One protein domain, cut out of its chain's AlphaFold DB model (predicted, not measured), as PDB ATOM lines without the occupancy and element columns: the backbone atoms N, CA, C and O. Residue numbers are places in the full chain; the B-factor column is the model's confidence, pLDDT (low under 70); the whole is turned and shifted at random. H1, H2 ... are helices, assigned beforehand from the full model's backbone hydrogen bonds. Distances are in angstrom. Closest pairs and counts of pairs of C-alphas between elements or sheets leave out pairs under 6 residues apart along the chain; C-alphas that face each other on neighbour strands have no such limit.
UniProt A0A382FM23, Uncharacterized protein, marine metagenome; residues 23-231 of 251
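What this domain is: This is residues 23 to 231 of the 251 residues of an uncharacterized protein of marine metagenome (UniProt A0A382FM23). Two long helices, H4 and H6, run opposite ways side by side through the middle, the hairpin of H7 and H8 packs on H4, and H1 and H3 pack on H6 on the side away from that hairpin. H5 crosses one end of the stack, and residues 128 to 134, of which 128 to 130 belong to H5, stick out there. The printed part has 209 residues with eight named helices, H1 to H8 in order along the chain, and no named strand; its class is all helix. It is compact, with a radius of gyration of the C-alphas of 18.4 A, and spans 52 by 40 by 35 A.

How they stand to each other: H1, residues 23 to 35, touches H3, residues 62 to 77, opposite ways at a shallow tilt of 34.5 degrees, only just short of steep; their closest C-alphas, Val 29 and Lys 69, are 7.2 A apart. H2, residues 42 to 46, touches no helix. With residues 28 to 33 alone, H1 touches H6, residues 139 to 168, at a steep tilt of 60 degrees; the closest C-alphas, Val 29 and Val 159, are 6.0 A apart. H3 touches H6 with residues 68 to 72 alone, at a steep tilt of 56 degrees; the closest C-alphas, Ile 68 and Gln 152, are 5.3 A apart. H4, residues 86 to 112, is the hub, touching four helices. It touches H6 opposite ways, the closest C-alphas, Phe 100 and Phe 153, 5.3 A apart. H4, H7, residues 178 to 196, and H8, residues 206 to 229, make a bundle, helices side by side. Ser 105 of H4 and Arg 185 of H7 have the closest C-alphas of that pair, 5.5 A apart. H7 and H8 form a helical hairpin at a shallow tilt of 26 degrees, closest at the C-alphas of Leu 187 and Leu 216, 5.6 A apart. H5, residues 116 to 130, touches H7 about perpendicular, at 82 degrees, with the C-alphas of Ile 122 and Ile 195 closest at 6.6 A. Every O i to N i+4 pair is within hydrogen-bond range in H1, H2, H3, H4, H6, H7 and H8; in H5 9 of 11 are.

Where its parts are: H1 begins at C-alpha 23, (-32.478, 56.071, 0.137). H3 is 22.5 A long from first to last C-alpha, H4 37.8 A, H6 41.5 A, H7 26.9 A and H8 34.6 A. H8 ends at C-alpha 229, (-27.798, 29.992, 9.011).

The domain as a whole: The C-alphas of Asp 23 and Glu 203, the two farthest apart, are 56.5 A apart. The printed part has no cut. The link from H2 to H3 is long, 15 residues, and that from H4 to H5 is tight. The mean pLDDT of the printed part is 80.3; it is under 70 at residues 35 to 56, 132 to 136, 173 to 175, 198 to 204 and 227 to 231.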
ATOM      1  N   ASP A  23     -31.350  55.217   0.524       93.19
ATOM      2  CA  ASP A  23     -32.478  56.071   0.137       93.19
ATOM      3  C   ASP A  23     -33.776  55.251  -0.005       93.19
ATOM      4  O   ASP A  23     -34.815  55.637   0.522       93.19
ATOM      5  N   GLU A  24     -33.715  54.057  -0.614       93.44
ATOM      6  CA  GLU A  24     -34.871  53.148  -0.690       93.44
ATOM      7  C   GLU A  24     -35.342  52.689   0.697       93.44
ATOM      8  O   GLU A  24     -36.543  52.570   0.940       93.44
ATOM      9  N   LEU A  25     -34.419  52.441   1.633       92.31
ATOM     10  CA  LEU A  25     -34.788  52.104   3.008       92.31
ATOM     11  C   LEU A  25     -35.477  53.282   3.714       92.31
ATOM     12  O   LEU A  25     -36.444  53.063   4.445       92.31
ATOM     13  N   GLU A  26     -34.998  54.512   3.508       93.69
ATOM     14  CA  GLU A  26     -35.633  55.722   4.045       93.69
ATOM     15  C   GLU A  26     -37.065  55.885   3.523       93.69
ATOM     16  O   GLU A  26     -37.981  56.081   4.330       93.69
ATOM     17  N   ASP A  27     -37.274  55.690   2.220       91.81
ATOM     18  CA  ASP A  27     -38.594  55.746   1.583       91.81
ATOM     19  C   ASP A  27     -39.558  54.688   2.154       91.81
ATOM     20  O   ASP A  27     -40.732  54.971   2.411       91.81
ATOM     21  N   ILE A  28     -39.077  53.465   2.410       90.38
ATOM     22  CA  ILE A  28     -39.889  52.394   3.016       90.38
ATOM     23  C   ILE A  28     -40.289  52.750   4.451       90.38
ATOM     24  O   ILE A  28     -41.435  52.519   4.849       90.38
ATOM     25  N   VAL A  29     -39.361  53.299   5.242       89.38
ATOM     26  CA  VAL A  29     -39.646  53.732   6.618       89.38
ATOM     27  C   VAL A  29     -40.710  54.826   6.627       89.38
ATOM     28  O   VAL A  29     -41.644  54.751   7.427       89.38
ATOM     29  N   GLU A  30     -40.603  55.805   5.730       87.50
ATOM     30  CA  GLU A  30     -41.575  56.893   5.592       87.50
ATOM     31  C   GLU A  30     -42.954  56.373   5.174       87.50
ATOM     32  O   GLU A  30     -43.938  56.622   5.865       87.50
ATOM     33  N   SER A  31     -43.012  55.531   4.141       85.81
ATOM     34  CA  SER A  31     -44.255  54.903   3.675       85.81
ATOM     35  C   SER A  31     -44.966  54.101   4.771       85.81
ATOM     36  O   SER A  31     -46.187  54.158   4.919       85.81
ATOM     37  N   ILE A  32     -44.217  53.357   5.592       81.50
ATOM     38  CA  ILE A  32     -44.807  52.608   6.706       81.50
ATOM     39  C   ILE A  32     -45.335  53.557   7.777       81.50
ATOM     40  O   ILE A  32     -46.453  53.353   8.250       81.50
ATOM     41  N   LEU A  33     -44.577  54.586   8.149       77.69
ATOM     42  CA  LEU A  33     -45.010  55.585   9.126       77.69
ATOM     43  C   LEU A  33     -46.258  56.349   8.681       77.69
ATOM     44  O   LEU A  33     -47.108  56.610   9.524       77.69
ATOM     45  N   ASP A  34     -46.415  56.623   7.389       73.69
ATOM     46  CA  ASP A  34     -47.607  57.282   6.846       73.69
ATOM     47  C   ASP A  34     -48.869  56.413   6.972       73.69
ATOM     48  O   ASP A  34     -49.977  56.922   7.133       73.69
ATOM     49  N   VAL A  35     -48.716  55.083   6.939       68.00
ATOM     50  CA  VAL A  35     -49.834  54.118   6.954       68.00
ATOM     51  C   VAL A  35     -50.090  53.529   8.353       68.00
ATOM     52  O   VAL A  35     -51.169  52.997   8.629       68.00
ATOM     53  N   VAL A  36     -49.126  53.613   9.272       61.72
ATOM     54  CA  VAL A  36     -49.251  53.150  10.670       61.72
ATOM     55  C   VAL A  36     -50.381  53.847  11.455       61.72
ATOM     56  O   VAL A  36     -51.061  53.150  12.214       61.72
ATOM     57  N   PRO A  37     -50.661  55.154  11.281       52.84
ATOM     58  CA  PRO A  37     -51.817  55.813  11.887       52.84
ATOM     59  C   PRO A  37     -53.164  55.204  11.462       52.84
ATOM     60  O   PRO A  37     -54.064  55.087  12.306       52.84
ATOM     61  N   ASP A  38     -53.268  54.765  10.201       49.75
ATOM     62  CA  ASP A  38     -54.491  54.267   9.551       49.75
ATOM     63  C   ASP A  38     -54.716  52.761   9.720       49.75
ATOM     64  O   ASP A  38     -55.856  52.286   9.729       49.75
ATOM     65  N   LYS A  39     -53.645  51.982   9.888       48.78
ATOM     66  CA  LYS A  39     -53.771  50.596  10.329       48.78
ATOM     67  C   LYS A  39     -54.263  50.609  11.770       48.78
ATOM     68  O   LYS A  39     -53.722  51.285  12.645       48.78
ATOM     69  N   ASP A  40     -55.315  49.840  12.012       44.53
ATOM     70  CA  ASP A  40     -56.031  49.739  13.281       44.53
ATOM     71  C   ASP A  40     -55.178  49.068  14.381       44.53
ATOM     72  O   ASP A  40     -55.686  48.405  15.257       44.53
ATOM     73  N   TYR A  41     -53.864  49.300  14.450       45.16
ATOM     74  CA  TYR A  41     -53.039  48.911  15.593       45.16
ATOM     75  C   TYR A  41     -53.622  49.406  16.929       45.16
ATOM     76  O   TYR A  41     -53.294  48.852  17.971       45.16
ATOM     77  N   SER A  42     -54.544  50.383  16.902       42.41
ATOM     78  CA  SER A  42     -55.441  50.748  18.004       42.41
ATOM     79  C   SER A  42     -56.017  49.549  18.744       42.41
ATOM     80  O   SER A  42     -56.085  49.639  19.954       42.41
ATOM     81  N   HIS A  43     -56.365  48.423  18.116       44.03
ATOM     82  CA  HIS A  43     -56.856  47.254  18.863       44.03
ATOM     83  C   HIS A  43     -55.779  46.529  19.691       44.03
ATOM     84  O   HIS A  43     -56.117  45.991  20.745       44.03
ATOM     85  N   TYR A  44     -54.500  46.580  19.296       41.91
ATOM     86  CA  TYR A  44     -53.383  46.163  20.162       41.91
ATOM     87  C   TYR A  44     -53.169  47.146  21.326       41.91
ATOM     88  O   TYR A  44     -52.678  46.763  22.379       41.91
ATOM     89  N   PHE A  45     -53.565  48.412  21.162       45.81
ATOM     90  CA  PHE A  45     -53.407  49.458  22.178       45.81
ATOM     91  C   PHE A  45     -54.637  49.644  23.094       45.81
ATOM     92  O   PHE A  45     -54.487  50.043  24.246       45.81
ATOM     93  N   ALA A  46     -55.854  49.382  22.603       42.91
ATOM     94  CA  ALA A  46     -57.116  49.861  23.181       42.91
ATOM     95  C   ALA A  46     -57.667  48.982  24.306       42.91
ATOM     96  O   ALA A  46     -58.403  49.487  25.146       42.91
ATOM     97  N   TYR A  47     -57.316  47.693  24.340       42.16
ATOM     98  CA  TYR A  47     -57.748  46.779  25.405       42.16
ATOM     99  C   TYR A  47     -56.665  46.514  26.461       42.16
ATOM    100  O   TYR A  47     -56.972  45.996  27.530       42.16
ATOM    101  N   GLU A  48     -55.406  46.873  26.194       46.97
ATOM    102  CA  GLU A  48     -54.247  46.400  26.975       46.97
ATOM    103  C   GLU A  48     -53.528  47.524  27.750       46.97
ATOM    104  O   GLU A  48     -52.651  47.268  28.573       46.97
ATOM    105  N   ILE A  49     -53.933  48.784  27.532       52.72
ATOM    106  CA  ILE A  49     -53.321  49.994  28.099       52.72
ATOM    107  C   ILE A  49     -54.401  50.915  28.706       52.72
ATOM    108  O   ILE A  49     -54.352  52.134  28.584       52.72
ATOM    109  N   GLU A  50     -55.415  50.366  29.379       45.53
ATOM    110  CA  GLU A  50     -56.542  51.161  29.921       45.53
ATOM    111  C   GLU A  50     -56.159  52.167  31.041       45.53
ATOM    112  O   GLU A  50     -57.014  52.889  31.540       45.53
ATOM    113  N   ASP A  51     -54.873  52.292  31.397       52.78
ATOM    114  CA  ASP A  51     -54.383  53.091  32.534       52.78
ATOM    115  C   ASP A  51     -53.197  54.037  32.216       52.78
ATOM    116  O   ASP A  51     -52.636  54.640  33.139       52.78
ATOM    117  N   LEU A  52     -52.745  54.160  30.958       62.84
ATOM    118  CA  LEU A  52     -51.624  55.059  30.620       62.84
ATOM    119  C   LEU A  52     -52.133  56.305  29.894       62.84
ATOM    120  O   LEU A  52     -52.352  56.286  28.693       62.84
ATOM    121  N   GLU A  53     -52.264  57.421  30.614       62.44
ATOM    122  CA  GLU A  53     -52.735  58.702  30.051       62.44
ATOM    123  C   GLU A  53     -51.954  59.134  28.791       62.44
ATOM    124  O   GLU A  53     -52.522  59.733  27.882       62.44
ATOM    125  N   PHE A  54     -50.667  58.783  28.707       66.31
ATOM    126  CA  PHE A  54     -49.782  59.139  27.593       66.31
ATOM    127  C   PHE A  54     -49.924  58.253  26.345       66.31
ATOM    128  O   PHE A  54     -49.349  58.593  25.317       66.31
ATOM    129  N   SER A  55     -50.650  57.131  26.403       66.56
ATOM    130  CA  SER A  55     -50.930  56.322  25.205       66.56
ATOM    131  C   SER A  55     -52.095  56.888  24.389       66.56
ATOM    132  O   SER A  55     -52.341  56.451  23.266       66.56
ATOM    133  N   SER A  56     -52.821  57.869  24.929       66.44
ATOM    134  CA  SER A  56     -53.867  58.564  24.188       66.44
ATOM    135  C   SER A  56     -53.250  59.550  23.187       66.44
ATOM    136  O   SER A  56     -52.331  60.293  23.515       66.44
ATOM    137  N   ASN A  57     -53.748  59.545  21.947       71.88
ATOM    138  CA  ASN A  57     -53.398  60.492  20.876       71.88
ATOM    139  C   ASN A  57     -51.938  60.495  20.378       71.88
ATOM    140  O   ASN A  57     -51.565  61.399  19.638       71.88
ATOM    141  N   TRP A  58     -51.124  59.476  20.681       77.12
ATOM    142  CA  TRP A  58     -49.741  59.383  20.171       77.12
ATOM    143  C   TRP A  58     -49.649  59.469  18.635       77.12
ATOM    144  O   TRP A  58     -48.678  59.991  18.103       77.12
ATOM    145  N   LYS A  59     -50.685  59.005  17.919       74.44
ATOM    146  CA  LYS A  59     -50.789  59.074  16.451       74.44
ATOM    147  C   LYS A  59     -50.816  60.509  15.907       74.44
ATOM    148  O   LYS A  59     -50.526  60.723  14.737       74.44
ATOM    149  N   GLU A  60     -51.211  61.473  16.734       78.12
ATOM    150  CA  GLU A  60     -51.289  62.894  16.381       78.12
ATOM    151  C   GLU A  60     -50.039  63.670  16.842       78.12
ATOM    152  O   GLU A  60     -49.855  64.825  16.455       78.12
ATOM    153  N   ASP A  61     -49.166  63.047  17.641       83.50
ATOM    154  CA  ASP A  61     -47.931  63.653  18.138       83.50
ATOM    155  C   ASP A  61     -46.812  63.540  17.094       83.50
ATOM    156  O   ASP A  61     -46.058  62.570  17.044       83.50
ATOM    157  N   GLN A  62     -46.707  64.560  16.243       84.00
ATOM    158  CA  GLN A  62     -45.703  64.607  15.176       84.00
ATOM    159  C   GLN A  62     -44.262  64.578  15.696       84.00
ATOM    160  O   GLN A  62     -43.417  63.962  15.060       84.00
ATOM    161  N   ASN A  63     -43.977  65.167  16.866       88.25
ATOM    162  CA  ASN A  63     -42.616  65.127  17.411       88.25
ATOM    163  C   ASN A  63     -42.233  63.694  17.792       88.25
ATOM    164  O   ASN A  63     -41.130  63.252  17.497       88.25
ATOM    165  N   LEU A  64     -43.164  62.958  18.407       85.75
ATOM    166  CA  LEU A  64     -42.950  61.552  18.736       85.75
ATOM    167  C   LEU A  64     -42.759  60.696  17.474       85.75
ATOM    168  O   LEU A  64     -41.896  59.821  17.455       85.75
ATOM    169  N   LEU A  65     -43.545  60.934  16.422       85.19
ATOM    170  CA  LEU A  65     -43.410  60.203  15.157       85.19
ATOM    171  C   LEU A  65     -42.068  60.490  14.465       85.19
ATOM    172  O   LEU A  65     -41.422  59.550  13.995       85.19
ATOM    173  N   ASP A  66     -41.620  61.747  14.458       89.19
ATOM    174  CA  ASP A  66     -40.308  62.146  13.936       89.19
ATOM    175  C   ASP A  66     -39.162  61.511  14.741       89.19
ATOM    176  O   ASP A  66     -38.208  60.982  14.158       89.19
ATOM    177  N   ASP A  67     -39.276  61.497  16.072       91.56
ATOM    178  CA  ASP A  67     -38.311  60.843  16.958       91.56
ATOM    179  C   ASP A  67     -38.246  59.334  16.668       91.56
ATOM    180  O   ASP A  67     -37.161  58.779  16.475       91.56
ATOM    181  N   ILE A  68     -39.400  58.668  16.540       89.50
ATOM    182  CA  ILE A  68     -39.468  57.246  16.184       89.50
ATOM    183  C   ILE A  68     -38.843  56.989  14.808       89.50
ATOM    184  O   ILE A  68     -38.072  56.037  14.667       89.50
ATOM    185  N   LYS A  69     -39.129  57.821  13.797       90.44
ATOM    186  CA  LYS A  69     -38.512  57.717  12.464       90.44
ATOM    187  C   LYS A  69     -36.992  57.757  12.568       90.44
ATOM    188  O   LYS A  69     -36.307  56.876  12.040       90.44
ATOM    189  N   GLY A  70     -36.469  58.756  13.278       92.94
ATOM    190  CA  GLY A  70     -35.038  58.928  13.499       92.94
ATOM    191  C   GLY A  70     -34.412  57.717  14.185       92.94
ATOM    192  O   GLY A  70     -33.380  57.214  13.738       92.94
ATOM    193  N   GLU A  71     -35.055  57.205  15.231       93.44
ATOM    194  CA  GLU A  71     -34.601  56.040  15.988       93.44
ATOM    195  C   GLU A  71     -34.635  54.736  15.172       93.44
ATOM    196  O   GLU A  71     -33.687  53.943  15.216       93.44
ATOM    197  N   VAL A  72     -35.681  54.512  14.371       92.38
ATOM    198  CA  VAL A  72     -35.775  53.359  13.462       92.38
ATOM    199  C   VAL A  72     -34.655  53.408  12.424       92.38
ATOM    200  O   VAL A  72     -33.910  52.434  12.297       92.38
ATOM    201  N   LEU A  73     -34.456  54.545  11.752       93.56
ATOM    202  CA  LEU A  73     -33.372  54.717  10.778       93.56
ATOM    203  C   LEU A  73     -31.993  54.549  11.422       93.56
ATOM    204  O   LEU A  73     -31.154  53.795  10.930       93.56
ATOM    205  N   ASN A  74     -31.749  55.185  12.566       93.62
ATOM    206  CA  ASN A  74     -30.478  55.051  13.277       93.62
ATOM    207  C   ASN A  74     -30.189  53.600  13.682       93.62
ATOM    208  O   ASN A  74     -29.026  53.185  13.683       93.62
ATOM    209  N   SER A  75     -31.227  52.804  13.958       92.94
ATOM    210  CA  SER A  75     -31.060  51.378  14.228       92.94
ATOM    211  C   SER A  75     -30.460  50.626  13.030       92.94
ATOM    212  O   SER A  75     -29.667  49.706  13.249       92.94
ATOM    213  N   PHE A  76     -30.774  51.026  11.792       92.31
ATOM    214  CA  PHE A  76     -30.260  50.408  10.567       92.31
ATOM    215  C   PHE A  76     -28.890  50.941  10.144       92.31
ATOM    216  O   PHE A  76     -28.075  50.176   9.638       92.31
ATOM    217  N   LYS A  77     -28.582  52.217  10.416       89.81
ATOM    218  CA  LYS A  77     -27.279  52.816  10.055       89.81
ATOM    219  C   LYS A  77     -26.095  51.998  10.556       89.81
ATOM    220  O   LYS A  77     -25.076  51.871   9.879       89.81
ATOM    221  N   LYS A  78     -26.210  51.428  11.759       83.62
ATOM    222  CA  LYS A  78     -25.147  50.598  12.323       83.62
ATOM    223  C   LYS A  78     -25.001  49.302  11.518       83.62
ATOM    224  O   LYS A  78     -25.859  48.420  11.591       83.62
ATOM    225  N   GLY A  79     -23.866  49.181  10.833       83.06
ATOM    226  CA  GLY A  79     -23.501  48.018  10.025       83.06
ATOM    227  C   GLY A  79     -23.988  48.078   8.580       83.06
ATOM    228  O   GLY A  79     -23.669  47.165   7.834       83.06
ATOM    229  N   TRP A  80     -24.711  49.131   8.172       90.19
ATOM    230  CA  TRP A  80     -25.240  49.262   6.809       90.19
ATOM    231  C   TRP A  80     -24.137  49.324   5.749       90.19
ATOM    232  O   TRP A  80     -24.186  48.592   4.765       90.19
ATOM    233  N   ASP A  81     -23.097  50.125   5.996       86.88
ATOM    234  CA  ASP A  81     -21.971  50.321   5.070       86.88
ATOM    235  C   ASP A  81     -21.160  49.035   4.809       86.88
ATOM    236  O   ASP A  81     -20.363  48.966   3.875       86.88
ATOM    237  N   GLU A  82     -21.339  48.006   5.642       86.88
ATOM    238  CA  GLU A  82     -20.662  46.714   5.514       86.88
ATOM    239  C   GLU A  82     -21.458  45.716   4.647       86.88
ATOM    240  O   GLU A  82     -20.930  44.665   4.270       86.88
ATOM    241  N   LEU A  83     -22.708  46.038   4.286       87.69
ATOM    242  CA  LEU A  83     -23.619  45.163   3.547       87.69
ATOM    243  C   LEU A  83     -23.396  45.293   2.035       87.69
ATOM    244  O   LEU A  83     -24.023  46.100   1.355       87.69
ATOM    245  N   ASN A  84     -22.490  44.477   1.498       83.56
ATOM    246  CA  ASN A  84     -22.051  44.580   0.102       83.56
ATOM    247  C   ASN A  84     -22.815  43.657  -0.862       83.56
ATOM    248  O   ASN A  84     -22.647  43.757  -2.076       83.56
ATOM    249  N   THR A  85     -23.620  42.730  -0.341       85.56
ATOM    250  CA  THR A  85     -24.359  41.753  -1.147       85.56
ATOM    251  C   THR A  85     -25.798  41.597  -0.670       85.56
ATOM    252  O   THR A  85     -26.126  41.856   0.489       85.56
ATOM    253  N   THR A  86     -26.662  41.090  -1.550       85.25
ATOM    254  CA  THR A  86     -28.050  40.735  -1.212       85.25
ATOM    255  C   THR A  86     -28.134  39.730  -0.071       85.25
ATOM    256  O   THR A  86     -29.025  39.818   0.770       85.25
ATOM    257  N   LYS A  87     -27.184  38.792  -0.006       82.62
ATOM    258  CA  LYS A  87     -27.092  37.809   1.074       82.62
ATOM    259  C   LYS A  87     -26.765  38.476   2.412       82.62
ATOM    260  O   LYS A  87     -27.377  38.120   3.419       82.62
ATOM    261  N   ASP A  88     -25.837  39.433   2.420       85.75
ATOM    262  CA  ASP A  88     -25.473  40.176   3.632       85.75
ATOM    263  C   ASP A  88     -26.666  40.991   4.136       85.75
ATOM    264  O   ASP A  88     -27.009  40.912   5.315       85.75
ATOM    265  N   GLN A  89     -27.358  41.696   3.237       88.88
ATOM    266  CA  GLN A  89     -28.559  42.452   3.587       88.88
ATOM    267  C   GLN A  89     -29.697  41.557   4.070       88.88
ATOM    268  O   GLN A  89     -30.254  41.822   5.131       88.88
ATOM    269  N   ASN A  90     -30.025  40.472   3.365       87.06
ATOM    270  CA  ASN A  90     -31.072  39.550   3.809       87.06
ATOM    271  C   ASN A  90     -30.773  39.003   5.216       87.06
ATOM    272  O   ASN A  90     -31.637  39.041   6.094       87.06
ATOM    273  N   SER A  91     -29.535  38.556   5.459       85.56
ATOM    274  CA  SER A  91     -29.112  38.069   6.777       85.56
ATOM    275  C   SER A  91     -29.216  39.158   7.847       85.56
ATOM    276  O   SER A  91     -29.757  38.919   8.929       85.56
ATOM    277  N   TYR A  92     -28.777  40.374   7.524       89.88
ATOM    278  CA  TYR A  92     -28.883  41.541   8.392       89.88
ATOM    279  C   TYR A  92     -30.340  41.851   8.766       89.88
ATOM    280  O   TYR A  92     -30.668  41.953   9.950       89.88
ATOM    281  N   PHE A  93     -31.237  41.919   7.780       90.94
ATOM    282  CA  PHE A  93     -32.661  42.161   7.998       90.94
ATOM    283  C   PHE A  93     -33.310  41.038   8.811       90.94
ATOM    284  O   PHE A  93     -34.060  41.309   9.743       90.94
ATOM    285  N   ARG A  94     -32.970  39.771   8.571       88.44
ATOM    286  CA  ARG A  94     -33.447  38.657   9.405       88.44
ATOM    287  C   ARG A  94     -33.015  38.775  10.866       88.44
ATOM    288  O   ARG A  94     -33.824  38.570  11.769       88.44
ATOM    289  N   ILE A  95     -31.763  39.145  11.123       89.38
ATOM    290  CA  ILE A  95     -31.287  39.390  12.491       89.38
ATOM    291  C   ILE A  95     -32.077  40.540  13.127       89.38
ATOM    292  O   ILE A  95     -32.557  40.403  14.252       89.38
ATOM    293  N   LYS A  96     -32.310  41.629  12.386       91.88
ATOM    294  CA  LYS A  96     -33.140  42.750  12.847       91.88
ATOM    295  C   LYS A  96     -34.577  42.343  13.161       91.88
ATOM    296  O   LYS A  96     -35.107  42.772  14.181       91.88
ATOM    297  N   ALA A  97     -35.197  41.490  12.346       90.56
ATOM    298  CA  ALA A  97     -36.544  40.985  12.614       90.56
ATOM    299  C   ALA A  97     -36.601  40.195  13.927       90.56
ATOM    300  O   ALA A  97     -37.563  40.358  14.675       90.56
ATOM    301  N   ILE A  98     -35.579  39.387  14.234       90.06
ATOM    302  CA  ILE A  98     -35.457  38.720  15.540       90.06
ATOM    303  C   ILE A  98     -35.338  39.745  16.660       90.06
ATOM    304  O   ILE A  98     -36.103  39.679  17.621       90.06
ATOM    305  N   ASP A  99     -34.399  40.681  16.545       91.81
ATOM    306  CA  ASP A  99     -34.122  41.645  17.609       91.81
ATOM    307  C   ASP A  99     -35.370  42.488  17.921       91.81
ATOM    308  O   ASP A  99     -35.743  42.642  19.087       91.81
ATOM    309  N   PHE A 100     -36.080  42.960  16.889       92.00
ATOM    310  CA  PHE A 100     -37.342  43.675  17.066       92.00
ATOM    311  C   PHE A 100     -38.451  42.783  17.623       92.00
ATOM    312  O   PHE A 100     -39.139  43.192  18.556       92.00
ATOM    313  N   ALA A 101     -38.605  41.554  17.125       89.25
ATOM    314  CA  ALA A 101     -39.594  40.607  17.637       89.25
ATOM    315  C   ALA A 101     -39.403  40.312  19.131       89.25
ATOM    316  O   ALA A 101     -40.387  40.222  19.871       89.25
ATOM    317  N   GLN A 102     -38.154  40.186  19.590       92.50
ATOM    318  CA  GLN A 102     -37.852  39.977  21.004       92.50
ATOM    319  C   GLN A 102     -38.299  41.167  21.847       92.50
ATOM    320  O   GLN A 102     -39.029  41.010  22.826       92.50
ATOM    321  N   LYS A 103     -37.894  42.372  21.440       92.94
ATOM    322  CA  LYS A 103     -38.246  43.603  22.149       92.94
ATOM    323  C   LYS A 103     -39.754  43.829  22.191       92.94
ATOM    324  O   LYS A 103     -40.298  44.121  23.251       92.94
ATOM    325  N   LEU A 104     -40.433  43.606  21.069       88.06
ATOM    326  CA  LEU A 104     -41.886  43.705  20.983       88.06
ATOM    327  C   LEU A 104     -42.591  42.709  21.884       88.06
ATOM    328  O   LEU A 104     -43.497  43.096  22.612       88.06
ATOM    329  N   SER A 105     -42.175  41.442  21.854       88.50
ATOM    330  CA  SER A 105     -42.800  40.397  22.669       88.50
ATOM    331  C   SER A 105     -42.663  40.708  24.158       88.50
ATOM    332  O   SER A 105     -43.632  40.568  24.896       88.50
ATOM    333  N   TRP A 106     -41.492  41.193  24.584       91.94
ATOM    334  CA  TRP A 106     -41.258  41.590  25.971       91.94
ATOM    335  C   TRP A 106     -42.110  42.792  26.389       91.94
ATOM    336  O   TRP A 106     -42.804  42.730  27.404       91.94
ATOM    337  N   ASN A 107     -42.107  43.867  25.591       88.50
ATOM    338  CA  ASN A 107     -42.895  45.068  25.884       88.50
ATOM    339  C   ASN A 107     -44.394  44.746  25.903       88.50
ATOM    340  O   ASN A 107     -45.105  45.173  26.812       88.50
ATOM    341  N   ASN A 108     -44.862  43.947  24.943       84.12
ATOM    342  CA  ASN A 108     -46.254  43.528  24.863       84.12
ATOM    343  C   ASN A 108     -46.667  42.706  26.092       84.12
ATOM    344  O   ASN A 108     -47.633  43.053  26.766       84.12
ATOM    345  N   ALA A 109     -45.889  41.678  26.449       86.69
ATOM    346  CA  ALA A 109     -46.146  40.881  27.646       86.69
ATOM    347  C   ALA A 109     -46.183  41.754  28.909       86.69
ATOM    348  O   ALA A 109     -47.017  41.547  29.789       86.69
ATOM    349  N   TYR A 110     -45.322  42.777  28.995       88.88
ATOM    350  CA  TYR A 110     -45.262  43.652  30.167       88.88
ATOM    351  C   TYR A 110     -46.559  44.432  30.355       88.88
ATOM    352  O   TYR A 110     -47.050  44.528  31.479       88.88
ATOM    353  N   PHE A 111     -47.135  44.965  29.277       84.00
ATOM    354  CA  PHE A 111     -48.410  45.677  29.353       84.00
ATOM    355  C   PHE A 111     -49.605  44.725  29.528       84.00
ATOM    356  O   PHE A 111     -50.524  45.059  30.276       84.00
ATOM    357  N   GLN A 112     -49.544  43.512  28.965       82.50
ATOM    358  CA  GLN A 112     -50.607  42.497  29.042       82.50
ATOM    359  C   GLN A 112     -50.712  41.773  30.392       82.50
ATOM    360  O   GLN A 112     -51.792  41.313  30.758       82.50
ATOM    361  N   VAL A 113     -49.627  41.680  31.165       83.69
ATOM    362  CA  VAL A 113     -49.570  40.861  32.396       83.69
ATOM    363  C   VAL A 113     -50.534  41.307  33.511       83.69
ATOM    364  O   VAL A 113     -50.740  40.603  34.500       83.69
ATOM    365  N   GLY A 114     -51.123  42.497  33.390       80.31
ATOM    366  CA  GLY A 114     -52.181  42.978  34.269       80.31
ATOM    367  C   GLY A 114     -52.019  44.442  34.656       80.31
ATOM    368  O   GLY A 114     -51.292  45.214  34.032       80.31
ATOM    369  N   ASN A 115     -52.711  44.844  35.723       83.50
ATOM    370  CA  ASN A 115     -52.735  46.237  36.170       83.50
ATOM    371  C   ASN A 115     -51.366  46.736  36.676       83.50
ATOM    372  O   ASN A 115     -50.445  45.968  36.973       83.50
ATOM    373  N   ARG A 116     -51.260  48.053  36.883       83.44
ATOM    374  CA  ARG A 116     -50.018  48.714  37.312       83.44
ATOM    375  C   ARG A 116     -49.395  48.142  38.592       83.44
ATOM    376  O   ARG A 116     -48.175  48.182  38.751       83.44
ATOM    377  N   LYS A 117     -50.191  47.592  39.521       84.88
ATOM    378  CA  LYS A 117     -49.655  46.960  40.744       84.88
ATOM    379  C   LYS A 117     -48.910  45.663  40.426       84.88
ATOM    380  O   LYS A 117     -47.889  45.402  41.058       84.88
ATOM    381  N   VAL A 118     -49.404  44.878  39.469       87.00
ATOM    382  CA  VAL A 118     -48.746  43.652  38.988       87.00
ATOM    383  C   VAL A 118     -47.473  44.017  38.232       87.00
ATOM    384  O   VAL A 118     -46.389  43.580  38.619       87.00
ATOM    385  N   ARG A 119     -47.572  44.925  37.254       88.75
ATOM    386  CA  ARG A 119     -46.425  45.407  36.464       88.75
ATOM    387  C   ARG A 119     -45.313  46.013  37.310       88.75
ATOM    388  O   ARG A 119     -44.134  45.841  37.002       88.75
ATOM    389  N   LYS A 120     -45.658  46.660  38.431       88.69
ATOM    390  CA  LYS A 120     -44.670  47.157  39.393       88.69
ATOM    391  C   LYS A 120     -43.778  46.043  39.936       88.69
ATOM    392  O   LYS A 120     -42.584  46.269  40.070       88.69
ATOM    393  N   LYS A 121     -44.306  44.847  40.216       89.81
ATOM    394  CA  LYS A 121     -43.483  43.724  40.700       89.81
ATOM    395  C   LYS A 121     -42.425  43.325  39.669       89.81
ATOM    396  O   LYS A 121     -41.260  43.177  40.026       89.81
ATOM    397  N   ILE A 122     -42.824  43.226  38.400       89.00
ATOM    398  CA  ILE A 122     -41.920  42.914  37.285       89.00
ATOM    399  C   ILE A 122     -40.881  44.017  37.116       89.00
ATOM    400  O   ILE A 122     -39.690  43.731  37.050       89.00
ATOM    401  N   TYR A 123     -41.316  45.277  37.124       88.88
ATOM    402  CA  TYR A 123     -40.430  46.436  37.062       88.88
ATOM    403  C   TYR A 123     -39.376  46.422  38.182       88.88
ATOM    404  O   TYR A 123     -38.199  46.619  37.899       88.88
ATOM    405  N   GLU A 124     -39.752  46.142  39.434       87.88
ATOM    406  CA  GLU A 124     -38.792  46.090  40.547       87.88
ATOM    407  C   GLU A 124     -37.766  44.956  40.371       87.88
ATOM    408  O   GLU A 124     -36.589  45.141  40.683       87.88
ATOM    409  N   GLN A 125     -38.170  43.794  39.844       85.50
ATOM    410  CA  GLN A 125     -37.230  42.704  39.549       85.50
ATOM    411  C   GLN A 125     -36.319  43.032  38.364       85.50
ATOM    412  O   GLN A 125     -35.102  42.858  38.447       85.50
ATOM    413  N   HIS A 126     -36.880  43.581  37.285       83.00
ATOM    414  CA  HIS A 126     -36.119  44.056  36.133       83.00
ATOM    415  C   HIS A 126     -35.097  45.122  36.551       83.00
ATOM    416  O   HIS A 126     -33.935  45.080  36.143       83.00
ATOM    417  N   LYS A 127     -35.503  46.040  37.437       81.75
ATOM    418  CA  LYS A 127     -34.637  47.067  38.007       81.75
ATOM    419  C   LYS A 127     -33.459  46.460  38.764       81.75
ATOM    420  O   LYS A 127     -32.320  46.827  38.494       81.75
ATOM    421  N   LYS A 128     -33.726  45.516  39.675       80.81
ATOM    422  CA  LYS A 128     -32.690  44.814  40.453       80.81
ATOM    423  C   LYS A 128     -31.684  44.074  39.572       80.81
ATOM    424  O   LYS A 128     -30.510  44.025  39.918       80.81
ATOM    425  N   LYS A 129     -32.141  43.485  38.462       79.94
ATOM    426  CA  LYS A 129     -31.293  42.708  37.547       79.94
ATOM    427  C   LYS A 129     -30.392  43.594  36.684       79.94
ATOM    428  O   LYS A 129     -29.239  43.243  36.459       79.94
ATOM    429  N   ASN A 130     -30.921  44.716  36.196       77.06
ATOM    430  CA  ASN A 130     -30.293  45.474  35.109       77.06
ATOM    431  C   ASN A 130     -29.682  46.816  35.530       77.06
ATOM    432  O   ASN A 130     -28.929  47.401  34.756       77.06
ATOM    433  N   TYR A 131     -29.983  47.317  36.730       71.88
ATOM    434  CA  TYR A 131     -29.538  48.637  37.168       71.88
ATOM    435  C   TYR A 131     -28.861  48.592  38.536       71.88
ATOM    436  O   TYR A 131     -29.195  47.787  39.402       71.88
ATOM    437  N   THR A 132     -27.913  49.505  38.754       65.88
ATOM    438  CA  THR A 132     -27.295  49.710  40.067       65.88
ATOM    439  C   THR A 132     -28.315  50.264  41.064       65.88
ATOM    440  O   THR A 132     -29.237  50.983  40.678       65.88
ATOM    441  N   GLU A 133     -28.130  50.003  42.364       59.34
ATOM    442  CA  GLU A 133     -29.041  50.457  43.439       59.34
ATOM    443  C   GLU A 133     -29.304  51.978  43.432       59.34
ATOM    444  O   GLU A 133     -30.335  52.445  43.913       59.34
ATOM    445  N   THR A 134     -28.395  52.759  42.846       57.56
ATOM    446  CA  THR A 134     -28.474  54.219  42.700       57.56
ATOM    447  C   THR A 134     -29.357  54.703  41.545       57.56
ATOM    448  O   THR A 134     -29.660  55.896  41.473       57.56
ATOM    449  N   PHE A 135     -29.785  53.824  40.636       64.50
ATOM    450  CA  PHE A 135     -30.616  54.203  39.495       64.50
ATOM    451  C   PHE A 135     -32.057  54.487  39.944       64.50
ATOM    452  O   PHE A 135     -32.762  53.620  40.466       64.50
ATOM    453  N   SER A 136     -32.515  55.723  39.751       65.12
ATOM    454  CA  SER A 136     -33.796  56.225  40.268       65.12
ATOM    455  C   SER A 136     -34.797  56.581  39.166       65.12
ATOM    456  O   SER A 136     -35.519  57.567  39.260       65.12
ATOM    457  N   MET A 137     -34.897  55.767  38.113       80.75
ATOM    458  CA  MET A 137     -36.048  55.873  37.211       80.75
ATOM    459  C   MET A 137     -37.317  55.511  37.989       80.75
ATOM    460  O   MET A 137     -37.298  54.537  38.733       80.75
ATOM    461  N   ASN A 138     -38.395  56.285  37.865       84.62
ATOM    462  CA  ASN A 138     -39.691  55.921  38.444       84.62
ATOM    463  C   ASN A 138     -40.485  55.047  37.453       84.62
ATOM    464  O   ASN A 138     -40.217  55.069  36.254       84.62
ATOM    465  N   ILE A 139     -41.476  54.294  37.942       84.38
ATOM    466  CA  ILE A 139     -42.261  53.387  37.089       84.38
ATOM    467  C   ILE A 139     -43.025  54.116  35.971       84.38
ATOM    468  O   ILE A 139     -43.196  53.554  34.903       84.38
ATOM    469  N   GLY A 140     -43.456  55.365  36.175       83.19
ATOM    470  CA  GLY A 140     -44.170  56.121  35.140       83.19
ATOM    471  C   GLY A 140     -43.287  56.494  33.955       83.19
ATOM    472  O   GLY A 140     -43.703  56.328  32.817       83.19
ATOM    473  N   VAL A 141     -42.059  56.937  34.222       84.81
ATOM    474  CA  VAL A 141     -41.042  57.202  33.196       84.81
ATOM    475  C   VAL A 141     -40.640  55.901  32.511       84.81
ATOM    476  O   VAL A 141     -40.532  55.866  31.296       84.81
ATOM    477  N   PHE A 142     -40.485  54.816  33.271       87.25
ATOM    478  CA  PHE A 142     -40.197  53.498  32.707       87.25
ATOM    479  C   PHE A 142     -41.299  53.015  31.753       87.25
ATOM    480  O   PHE A 142     -41.003  52.633  30.628       87.25
ATOM    481  N   GLU A 143     -42.564  53.065  32.179       86.38
ATOM    482  CA  GLU A 143     -43.713  52.668  31.355       86.38
ATOM    483  C   GLU A 143     -43.858  53.562  30.116       86.38
ATOM    484  O   GLU A 143     -44.194  53.057  29.049       86.38
ATOM    485  N   LYS A 144     -43.574  54.867  30.237       84.62
ATOM    486  CA  LYS A 144     -43.558  55.786  29.094       84.62
ATOM    487  C   LYS A 144     -42.473  55.402  28.088       84.62
ATOM    488  O   LYS A 144     -42.778  55.224  26.915       84.62
ATOM    489  N   ASN A 145     -41.241  55.206  28.552       86.94
ATOM    490  CA  ASN A 145     -40.132  54.810  27.686       86.94
ATOM    491  C   ASN A 145     -40.406  53.457  27.008       86.94
ATOM    492  O   ASN A 145     -40.184  53.325  25.814       86.94
ATOM    493  N   LEU A 146     -40.944  52.471  27.738       87.56
ATOM    494  CA  LEU A 146     -41.324  51.177  27.156       87.56
ATOM    495  C   LEU A 146     -42.396  51.303  26.072       87.56
ATOM    496  O   LEU A 146     -42.407  50.517  25.126       87.56
ATOM    497  N   PHE A 147     -43.321  52.247  26.221       84.81
ATOM    498  CA  PHE A 147     -44.340  52.504  25.215       84.81
ATOM    499  C   PHE A 147     -43.738  53.131  23.952       84.81
ATOM    500  O   PHE A 147     -44.009  52.658  22.853       84.81
ATOM    501  N   GLU A 148     -42.873  54.136  24.096       86.88
ATOM    502  CA  GLU A 148     -42.159  54.745  22.964       86.88
ATOM    503  C   GLU A 148     -41.266  53.710  22.251       86.88
ATOM    504  O   GLU A 148     -41.334  53.559  21.032       86.88
ATOM    505  N   GLU A 149     -40.523  52.902  23.017       89.06
ATOM    506  CA  GLU A 149     -39.752  51.762  22.511       89.06
ATOM    507  C   GLU A 149     -40.644  50.742  21.790       89.06
ATOM    508  O   GLU A 149     -40.271  50.214  20.745       89.06
ATOM    509  N   PHE A 150     -41.838  50.456  22.319       86.56
ATOM    510  CA  PHE A 150     -42.776  49.547  21.667       86.56
ATOM    511  C   PHE A 150     -43.163  50.062  20.278       86.56
ATOM    512  O   PHE A 150     -43.114  49.293  19.321       86.56
ATOM    513  N   LEU A 151     -43.502  51.350  20.148       85.12
ATOM    514  CA  LEU A 151     -43.820  51.956  18.852       85.12
ATOM    515  C   LEU A 151     -42.628  51.862  17.893       85.12
ATOM    516  O   LEU A 151     -42.782  51.371  16.771       85.12
ATOM    517  N   GLN A 152     -41.438  52.244  18.361       89.94
ATOM    518  CA  GLN A 152     -40.192  52.166  17.598       89.94
ATOM    519  C   GLN A 152     -39.936  50.753  17.068       89.94
ATOM    520  O   GLN A 152     -39.722  50.561  15.869       89.94
ATOM    521  N   PHE A 153     -39.964  49.747  17.940       90.38
ATOM    522  CA  PHE A 153     -39.684  48.372  17.544       90.38
ATOM    523  C   PHE A 153     -40.778  47.792  16.647       90.38
ATOM    524  O   PHE A 153     -40.472  46.946  15.813       90.38
ATOM    525  N   ASN A 154     -42.023  48.257  16.765       86.12
ATOM    526  CA  ASN A 154     -43.138  47.784  15.942       86.12
ATOM    527  C   ASN A 154     -42.977  48.273  14.506       86.12
ATOM    528  O   ASN A 154     -42.997  47.480  13.566       86.12
ATOM    529  N   ILE A 155     -42.713  49.570  14.351       86.81
ATOM    530  CA  ILE A 155     -42.432  50.180  13.052       86.81
ATOM    531  C   ILE A 155     -41.176  49.554  12.442       86.81
ATOM    532  O   ILE A 155     -41.224  49.082  11.309       86.81
ATOM    533  N   GLY A 156     -40.087  49.450  13.210       90.94
ATOM    534  CA  GLY A 156     -38.854  48.803  12.758       90.94
ATOM    535  C   GLY A 156     -39.071  47.353  12.316       90.94
ATOM    536  O   GLY A 156     -38.564  46.944  11.273       90.94
ATOM    537  N   TYR A 157     -39.876  46.582  13.051       90.12
ATOM    538  CA  TYR A 157     -40.241  45.221  12.670       90.12
ATOM    539  C   TYR A 157     -40.978  45.186  11.329       90.12
ATOM    540  O   TYR A 157     -40.592  44.420  10.449       90.12
ATOM    541  N   TRP A 158     -41.994  46.027  11.129       88.00
ATOM    542  CA  TRP A 158     -42.725  46.053   9.860       88.00
ATOM    543  C   TRP A 158     -41.870  46.518   8.685       88.00
ATOM    544  O   TRP A 158     -42.012  45.949   7.608       88.00
ATOM    545  N   VAL A 159     -40.946  47.459   8.892       90.69
ATOM    546  CA  VAL A 159     -39.947  47.848   7.879       90.69
ATOM    547  C   VAL A 159     -39.148  46.632   7.434       90.69
ATOM    548  O   VAL A 159     -39.095  46.326   6.246       90.69
ATOM    549  N   VAL A 160     -38.597  45.885   8.394       91.56
ATOM    550  CA  VAL A 160     -37.842  44.664   8.102       91.56
ATOM    551  C   VAL A 160     -38.697  43.645   7.351       91.56
ATOM    552  O   VAL A 160     -38.239  43.066   6.372       91.56
ATOM    553  N   ILE A 161     -39.929  43.401   7.802       87.62
ATOM    554  CA  ILE A 161     -40.811  42.401   7.193       87.62
ATOM    555  C   ILE A 161     -41.205  42.791   5.767       87.62
ATOM    556  O   ILE A 161     -41.198  41.924   4.893       87.62
ATOM    557  N   SER A 162     -41.521  44.063   5.515       87.38
ATOM    558  CA  SER A 162     -41.824  44.561   4.169       87.38
ATOM    559  C   SER A 162     -40.630  44.376   3.242       87.38
ATOM    560  O   SER A 162     -40.765  43.740   2.201       87.38
ATOM    561  N   VAL A 163     -39.441  44.804   3.679       89.69
ATOM    562  CA  VAL A 163     -38.188  44.628   2.936       89.69
ATOM    563  C   VAL A 163     -37.926  43.148   2.619       89.69
ATOM    564  O   VAL A 163     -37.701  42.781   1.467       89.69
ATOM    565  N   LEU A 164     -38.014  42.271   3.624       87.50
ATOM    566  CA  LEU A 164     -37.785  40.834   3.450       87.50
ATOM    567  C   LEU A 164     -38.745  40.203   2.431       87.50
ATOM    568  O   LEU A 164     -38.336  39.364   1.624       87.50
ATOM    569  N   ARG A 165     -40.014  40.615   2.450       85.00
ATOM    570  CA  ARG A 165     -41.052  40.100   1.549       85.00
ATOM    571  C   ARG A 165     -40.899  40.617   0.128       85.00
ATOM    572  O   ARG A 165     -40.995  39.824  -0.804       85.00
ATOM    573  N   GLU A 166     -40.684  41.913  -0.036       85.12
ATOM    574  CA  GLU A 166     -40.678  42.562  -1.347       85.12
ATOM    575  C   GLU A 166     -39.393  42.263  -2.126       85.12
ATOM    576  O   GLU A 166     -39.473  41.912  -3.302       85.12
ATOM    577  N   TRP A 167     -38.228  42.287  -1.467       85.19
ATOM    578  CA  TRP A 167     -36.946  42.070  -2.145       85.19
ATOM    579  C   TRP A 167     -36.521  40.610  -2.201       85.19
ATOM    580  O   TRP A 167     -35.857  40.218  -3.150       85.19
ATOM    581  N   TRP A 168     -36.878  39.777  -1.221       83.69
ATOM    582  CA  TRP A 168     -36.372  38.395  -1.172       83.69
ATOM    583  C   TRP A 168     -37.457  37.332  -1.069       83.69
ATOM    584  O   TRP A 168     -37.131  36.150  -0.951       83.69
ATOM    585  N   ASN A 169     -38.737  37.721  -1.151       79.88
ATOM    586  CA  ASN A 169     -39.875  36.814  -1.012       79.88
ATOM    587  C   ASN A 169     -39.803  35.948   0.265       79.88
ATOM    588  O   ASN A 169     -40.205  34.782   0.299       79.88
ATOM    589  N   ASP A 170     -39.251  36.545   1.311       79.81
ATOM    590  CA  ASP A 170     -38.948  35.936   2.592       79.81
ATOM    591  C   ASP A 170     -39.995  36.354   3.638       79.81
ATOM    592  O   ASP A 170     -40.960  37.057   3.335       79.81
ATOM    593  N   ALA A 171     -39.828  35.923   4.885       75.88
ATOM    594  CA  ALA A 171     -40.639  36.349   6.024       75.88
ATOM    595  C   ALA A 171     -42.171  36.158   5.863       75.88
ATOM    596  O   ALA A 171     -42.986  37.016   6.244       75.88
ATOM    597  N   ARG A 172     -42.582  35.041   5.250       71.50
ATOM    598  CA  ARG A 172     -43.995  34.660   5.074       71.50
ATOM    599  C   ARG A 172     -44.600  34.124   6.384       71.50
ATOM    600  O   ARG A 172     -43.899  33.790   7.331       71.50
ATOM    601  N   GLU A 173     -45.926  34.044   6.460       58.69
ATOM    602  CA  GLU A 173     -46.638  33.785   7.728       58.69
ATOM    603  C   GLU A 173     -46.333  32.420   8.371       58.69
ATOM    604  O   GLU A 173     -46.332  32.330   9.597       58.69
ATOM    605  N   ASN A 174     -46.016  31.381   7.591       58.03
ATOM    606  CA  ASN A 174     -45.742  30.026   8.111       58.03
ATOM    607  C   ASN A 174     -44.260  29.769   8.430       58.03
ATOM    608  O   ASN A 174     -43.858  28.654   8.776       58.03
ATOM    609  N   ASP A 175     -43.451  30.815   8.307       64.44
ATOM    610  CA  ASP A 175     -42.033  30.708   8.036       64.44
ATOM    611  C   ASP A 175     -41.257  31.439   9.150       64.44
ATOM    612  O   ASP A 175     -41.560  31.340  10.346       64.44
ATOM    613  N   PHE A 176     -40.221  32.173   8.771       70.88
ATOM    614  CA  PHE A 176     -39.603  33.185   9.611       70.88
ATOM    615  C   PHE A 176     -40.479  34.458   9.666       70.88
ATOM    616  O   PHE A 176     -41.109  34.779   8.665       70.88
ATOM    617  N   PRO A 177     -40.517  35.236  10.767       77.19
ATOM    618  CA  PRO A 177     -40.098  34.921  12.136       77.19
ATOM    619  C   PRO A 177     -41.212  34.294  12.998       77.19
ATOM    620  O   PRO A 177     -41.067  34.239  14.217       77.19
ATOM    621  N   SER A 178     -42.322  33.825  12.423       78.81
ATOM    622  CA  SER A 178     -43.516  33.403  13.176       78.81
ATOM    623  C   SER A 178     -43.238  32.350  14.255       78.81
ATOM    624  O   SER A 178     -43.694  32.490  15.392       78.81
ATOM    625  N   ARG A 179     -42.448  31.312  13.941       80.25
ATOM    626  CA  ARG A 179     -42.098  30.264  14.916       80.25
ATOM    627  C   ARG A 179     -41.228  30.794  16.056       80.25
ATOM    628  O   ARG A 179     -41.452  30.446  17.216       80.25
ATOM    629  N   PHE A 180     -40.280  31.670  15.724       86.06
ATOM    630  CA  PHE A 180     -39.449  32.366  16.697       86.06
ATOM    631  C   PHE A 180     -40.307  33.217  17.642       86.06
ATOM    632  O   PHE A 180     -40.185  33.083  18.857       86.06
ATOM    633  N   ILE A 181     -41.216  34.032  17.093       86.75
ATOM    634  CA  ILE A 181     -42.131  34.885  17.868       86.75
ATOM    635  C   ILE A 181     -42.978  34.045  18.819       86.75
ATOM    636  O   ILE A 181     -43.085  34.379  19.994       86.75
ATOM    637  N   PHE A 182     -43.541  32.935  18.335       86.62
ATOM    638  CA  PHE A 182     -44.353  32.038  19.155       86.62
ATOM    639  C   PHE A 182     -43.579  31.507  20.370       86.62
ATOM    640  O   PHE A 182     -44.030  31.650  21.506       86.62
ATOM    641  N   ASN A 183     -42.391  30.939  20.138       88.19
ATOM    642  CA  ASN A 183     -41.566  30.379  21.210       88.19
ATOM    643  C   ASN A 183     -41.066  31.466  22.173       88.19
ATOM    644  O   ASN A 183     -41.034  31.252  23.383       88.19
ATOM    645  N   TYR A 184     -40.677  32.630  21.646       92.56
ATOM    646  CA  TYR A 184     -40.142  33.716  22.457       92.56
ATOM    647  C   TYR A 184     -41.220  34.393  23.307       92.56
ATOM    648  O   TYR A 184     -40.972  34.697  24.470       92.56
ATOM    649  N   ARG A 185     -42.438  34.571  22.782       91.25
ATOM    650  CA  ARG A 185     -43.570  35.058  23.579       91.25
ATOM    651  C   ARG A 185     -43.875  34.107  24.735       91.25
ATOM    652  O   ARG A 185     -43.931  34.549  25.874       91.25
ATOM    653  N   ALA A 186     -43.959  32.803  24.459       90.62
ATOM    654  CA  ALA A 186     -44.172  31.800  25.501       90.62
ATOM    655  C   ALA A 186     -43.065  31.816  26.571       90.62
ATOM    656  O   ALA A 186     -43.354  31.625  27.753       90.62
ATOM    657  N   LEU A 187     -41.808  32.052  26.170       94.50
ATOM    658  CA  LEU A 187     -40.686  32.223  27.097       94.50
ATOM    659  C   LEU A 187     -40.920  33.414  28.030       94.50
ATOM    660  O   LEU A 187     -40.913  33.230  29.242       94.50
ATOM    661  N   VAL A 188     -41.169  34.600  27.471       93.56
ATOM    662  CA  VAL A 188     -41.392  35.829  28.250       93.56
ATOM    663  C   VAL A 188     -42.588  35.686  29.192       93.56
ATOM    664  O   VAL A 188     -42.484  36.036  30.366       93.56
ATOM    665  N   ASP A 189     -43.703  35.141  28.705       90.94
ATOM    666  CA  ASP A 189     -44.905  34.935  29.517       90.94
ATOM    667  C   ASP A 189     -44.600  34.013  30.712       90.94
ATOM    668  O   ASP A 189     -44.963  34.319  31.848       90.94
ATOM    669  N   THR A 190     -43.838  32.935  30.483       91.19
ATOM    670  CA  THR A 190     -43.418  32.004  31.546       91.19
ATOM    671  C   THR A 190     -42.438  32.662  32.532       91.19
ATOM    672  O   THR A 190     -42.551  32.462  33.740       91.19
ATOM    673  N   GLU A 191     -41.498  33.491  32.062       91.81
ATOM    674  CA  GLU A 191     -40.603  34.264  32.940       91.81
ATOM    675  C   GLU A 191     -41.387  35.229  33.842       91.81
ATOM    676  O   GLU A 191     -41.061  35.406  35.019       91.81
ATOM    677  N   PHE A 192     -42.435  35.859  33.312       91.19
ATOM    678  CA  PHE A 192     -43.278  36.766  34.086       91.19
ATOM    679  C   PHE A 192     -44.161  36.022  35.081       91.19
ATOM    680  O   PHE A 192     -44.287  36.481  36.217       91.19
ATOM    681  N   GLN A 193     -44.702  34.861  34.707       89.19
ATOM    682  CA  GLN A 193     -45.386  33.957  35.634       89.19
ATOM    683  C   GLN A 193     -44.473  33.588  36.811       89.19
ATOM    684  O   GLN A 193     -44.864  33.786  37.963       89.19
ATOM    685  N   LEU A 194     -43.225  33.189  36.536       88.50
ATOM    686  CA  LEU A 194     -42.221  32.885  37.561       88.50
ATOM    687  C   LEU A 194     -41.957  34.088  38.483       88.50
ATOM    688  O   LEU A 194     -42.022  33.965  39.705       88.50
ATOM    689  N   ILE A 195     -41.725  35.279  37.918       87.75
ATOM    690  CA  ILE A 195     -41.509  36.517  38.692       87.75
ATOM    691  C   ILE A 195     -42.694  36.836  39.611       87.75
ATOM    692  O   ILE A 195     -42.520  37.363  40.716       87.75
ATOM    693  N   LEU A 196     -43.910  36.595  39.128       86.81
ATOM    694  CA  LEU A 196     -45.135  36.919  39.843       86.81
ATOM    695  C   LEU A 196     -45.567  35.823  40.820       86.81
ATOM    696  O   LEU A 196     -46.423  36.108  41.664       86.81
ATOM    697  N   GLY A 197     -44.967  34.632  40.734       79.94
ATOM    698  CA  GLY A 197     -45.404  33.437  41.449       79.94
ATOM    699  C   GLY A 197     -46.815  33.016  41.037       79.94
ATOM    700  O   GLY A 197     -47.619  32.677  41.902       79.94
ATOM    701  N   ILE A 198     -47.147  33.152  39.750       67.62
ATOM    702  CA  ILE A 198     -48.434  32.735  39.185       67.62
ATOM    703  C   ILE A 198     -48.255  31.342  38.594       67.62
ATOM    704  O   ILE A 198     -47.423  31.164  37.708       67.62
ATOM    705  N   ASP A 199     -49.066  30.398  39.058       62.56
ATOM    706  CA  ASP A 199     -49.256  29.099  38.421       62.56
ATOM    707  C   ASP A 199     -50.698  29.041  37.889       62.56
ATOM    708  O   ASP A 199     -51.653  29.255  38.639       62.56
ATOM    709  N   GLU A 200     -50.858  28.862  36.576       57.12
ATOM    710  CA  GLU A 200     -52.177  28.732  35.939       57.12
ATOM    711  C   GLU A 200     -52.747  27.309  36.091       57.12
ATOM    712  O   GLU A 200     -53.956  27.118  35.943       57.12
ATOM    713  N   GLU A 201     -51.904  26.331  36.439       54.22
ATOM    714  CA  GLU A 201     -52.244  24.919  36.612       54.22
ATOM    715  C   GLU A 201     -51.724  24.433  37.974       54.22
ATOM    716  O   GLU A 201     -50.750  23.701  38.048       54.22
ATOM    717  N   ASP A 202     -52.385  24.867  39.053       59.00
ATOM    718  CA  ASP A 202     -52.047  24.586  40.460       59.00
ATOM    719  C   ASP A 202     -51.806  23.079  40.735       59.00
ATOM    720  O   ASP A 202     -52.739  22.340  41.058       59.00
ATOM    721  N   GLU A 203     -50.550  22.637  40.570       49.62
ATOM    722  CA  GLU A 203     -49.897  21.500  41.244       49.62
ATOM    723  C   GLU A 203     -48.360  21.411  41.018       49.62
ATOM    724  O   GLU A 203     -47.761  20.419  41.444       49.62
ATOM    725  N   GLU A 204     -47.669  22.408  40.431       49.97
ATOM    726  CA  GLU A 204     -46.228  22.280  40.135       49.97
ATOM    727  C   GLU A 204     -45.359  23.520  40.478       49.97
ATOM    728  O   GLU A 204     -45.706  24.673  40.256       49.97
ATOM    729  N   SER A 205     -44.208  23.262  41.114       71.88
ATOM    730  CA  SER A 205     -43.368  24.229  41.839       71.88
ATOM    731  C   SER A 205     -42.639  25.243  40.942       71.88
ATOM    732  O   SER A 205     -42.599  25.122  39.721       71.88
ATOM    733  N   GLU A 206     -41.972  26.227  41.564       75.75
ATOM    734  CA  GLU A 206     -40.959  27.097  40.928       75.75
ATOM    735  C   GLU A 206     -40.022  26.304  39.988       75.75
ATOM    736  O   GLU A 206     -39.707  26.759  38.889       75.75
ATOM    737  N   ASP A 207     -39.680  25.067  40.372       80.50
ATOM    738  CA  ASP A 207     -38.852  24.146  39.588       80.50
ATOM    739  C   ASP A 207     -39.461  23.790  38.216       80.50
ATOM    740  O   ASP A 207     -38.727  23.672  37.231       80.50
ATOM    741  N   THR A 208     -40.788  23.649  38.114       85.44
ATOM    742  CA  THR A 208     -41.477  23.361  36.844       85.44
ATOM    743  C   THR A 208     -41.407  24.548  35.897       85.44
ATOM    744  O   THR A 208     -41.095  24.381  34.712       85.44
ATOM    745  N   LEU A 209     -41.674  25.757  36.400       87.38
ATOM    746  CA  LEU A 209     -41.562  26.975  35.598       87.38
ATOM    747  C   LEU A 209     -40.116  27.174  35.126       87.38
ATOM    748  O   LEU A 209     -39.894  27.470  33.952       87.38
ATOM    749  N   GLU A 210     -39.127  26.914  35.985       89.00
ATOM    750  CA  GLU A 210     -37.716  26.922  35.592       89.00
ATOM    751  C   GLU A 210     -37.381  25.869  34.522       89.00
ATOM    752  O   GLU A 210     -36.621  26.150  33.589       89.00
ATOM    753  N   GLU A 211     -37.912  24.646  34.623       89.81
ATOM    754  CA  GLU A 211     -37.696  23.610  33.608       89.81
ATOM    755  C   GLU A 211     -38.329  24.005  32.265       89.81
ATOM    756  O   GLU A 211     -37.718  23.830  31.202       89.81
ATOM    757  N   LYS A 212     -39.535  24.580  32.301       91.00
ATOM    758  CA  LYS A 212     -40.230  25.097  31.118       91.00
ATOM    759  C   LYS A 212     -39.449  26.243  30.472       91.00
ATOM    760  O   LYS A 212     -39.259  26.210  29.254       91.00
ATOM    761  N   ILE A 213     -38.925  27.184  31.261       92.94
ATOM    762  CA  ILE A 213     -38.043  28.261  30.784       92.94
ATOM    763  C   ILE A 213     -36.829  27.670  30.066       92.94
ATOM    764  O   ILE A 213     -36.610  27.994  28.903       92.94
ATOM    765  N   LYS A 214     -36.113  26.709  30.668       92.75
ATOM    766  CA  LYS A 214     -34.939  26.065  30.037       92.75
ATOM    767  C   LYS A 214     -35.274  25.403  28.691       92.75
ATOM    768  O   LYS A 214     -34.488  25.465  27.742       92.75
ATOM    769  N   LYS A 215     -36.444  24.760  28.575       91.81
ATOM    770  CA  LYS A 215     -36.918  24.166  27.306       91.81
ATOM    771  C   LYS A 215     -37.211  25.235  26.249       91.81
ATOM    772  O   LYS A 215     -36.878  25.049  25.072       91.81
ATOM    773  N   LEU A 216     -37.826  26.342  26.655       92.94
ATOM    774  CA  LEU A 216     -38.160  27.458  25.774       92.94
ATOM    775  C   LEU A 216     -36.909  28.227  25.332       92.94
ATOM    776  O   LEU A 216     -36.774  28.490  24.142       92.94
ATOM    777  N   GLU A 217     -35.952  28.477  26.228       92.81
ATOM    778  CA  GLU A 217     -34.642  29.064  25.908       92.81
ATOM    779  C   GLU A 217     -33.928  28.262  24.817       92.81
ATOM    780  O   GLU A 217     -33.514  28.822  23.802       92.81
ATOM    781  N   LYS A 218     -33.869  26.932  24.968       88.38
ATOM    782  CA  LYS A 218     -33.289  26.046  23.950       88.38
ATOM    783  C   LYS A 218     -34.025  26.144  22.612       88.38
ATOM    784  O   LYS A 218     -33.394  26.141  21.557       88.38
ATOM    785  N   SER A 219     -35.354  26.219  22.639       86.94
ATOM    786  CA  SER A 219     -36.166  26.337  21.420       86.94
ATOM    787  C   SER A 219     -35.915  27.672  20.712       86.94
ATOM    788  O   SER A 219     -35.700  27.697  19.504       86.94
ATOM    789  N   VAL A 220     -35.860  28.773  21.463       88.69
ATOM    790  CA  VAL A 220     -35.518  30.112  20.961       88.69
ATOM    791  C   VAL A 220     -34.103  30.144  20.381       88.69
ATOM    792  O   VAL A 220     -33.894  30.729  19.319       88.69
ATOM    793  N   GLU A 221     -33.132  29.504  21.035       86.56
ATOM    794  CA  GLU A 221     -31.753  29.418  20.548       86.56
ATOM    795  C   GLU A 221     -31.665  28.662  19.214       86.56
ATOM    796  O   GLU A 221     -30.976  29.108  18.294       86.56
ATOM    797  N   ILE A 222     -32.390  27.547  19.078       81.50
ATOM    798  CA  ILE A 222     -32.469  26.790  17.821       81.50
ATOM    799  C   ILE A 222     -33.043  27.670  16.708       81.50
ATOM    800  O   ILE A 222     -32.411  27.793  15.661       81.50
ATOM    801  N   GLU A 223     -34.182  28.327  16.940       80.12
ATOM    802  CA  GLU A 223     -34.798  29.217  15.948       80.12
ATOM    803  C   GLU A 223     -33.854  30.367  15.563       80.12
ATOM    804  O   GLU A 223     -33.666  30.650  14.382       80.12
ATOM    805  N   ARG A 224     -33.171  30.985  16.535       81.12
ATOM    806  CA  ARG A 224     -32.178  32.035  16.262       81.12
ATOM    807  C   ARG A 224     -31.041  31.521  15.381       81.12
ATOM    808  O   ARG A 224     -30.644  32.188  14.427       81.12
ATOM    809  N   ASN A 225     -30.542  30.323  15.671       76.00
ATOM    810  CA  ASN A 225     -29.496  29.693  14.878       76.00
ATOM    811  C   ASN A 225     -29.972  29.370  13.459       76.00
ATOM    812  O   ASN A 225     -29.213  29.600  12.519       76.00
ATOM    813  N   LEU A 226     -31.202  28.884  13.277       71.00
ATOM    814  CA  LEU A 226     -31.771  28.607  11.954       71.00
ATOM    815  C   LEU A 226     -31.822  29.873  11.091       71.00
ATOM    816  O   LEU A 226     -31.383  29.858   9.941       71.00
ATOM    817  N   VAL A 227     -32.268  30.983  11.674       68.25
ATOM    818  CA  VAL A 227     -32.437  32.266  10.977       68.25
ATOM    819  C   VAL A 227     -31.117  32.843  10.478       68.25
ATOM    820  O   VAL A 227     -31.049  33.330   9.349       68.25
ATOM    821  N   VAL A 228     -30.060  32.741  11.285       63.66
ATOM    822  CA  VAL A 228     -28.715  33.213  10.916       63.66
ATOM    823  C   VAL A 228     -28.043  32.278   9.897       63.66
ATOM    824  O   VAL A 228     -27.092  32.676   9.229       63.66
ATOM    825  N   SER A 229     -28.521  31.037   9.750       59.84
ATOM    826  CA  SER A 229     -27.798  29.992   9.011       59.84
ATOM    827  C   SER A 229     -28.377  29.631   7.648       59.84
ATOM    828  O   SER A 229     -27.632  29.119   6.817       59.84
ATOM    829  N   PHE A 230     -29.669  29.854   7.399       58.28
ATOM    830  CA  PHE A 230     -30.337  29.248   6.244       58.28
ATOM    831  C   PHE A 230     -31.223  30.224   5.487       58.28
ATOM    832  O   PHE A 230     -32.338  30.483   5.914       58.28
ATOM    833  N   TRP A 231     -30.771  30.709   4.327       54.88
ATOM    834  CA  TRP A 231     -31.635  31.437   3.381       54.88
ATOM    835  C   TRP A 231     -32.724  30.514   2.789       54.88
ATOM    836  O   TRP A 231     -33.837  30.960   2.529       54.88
TER     837      TRP A 231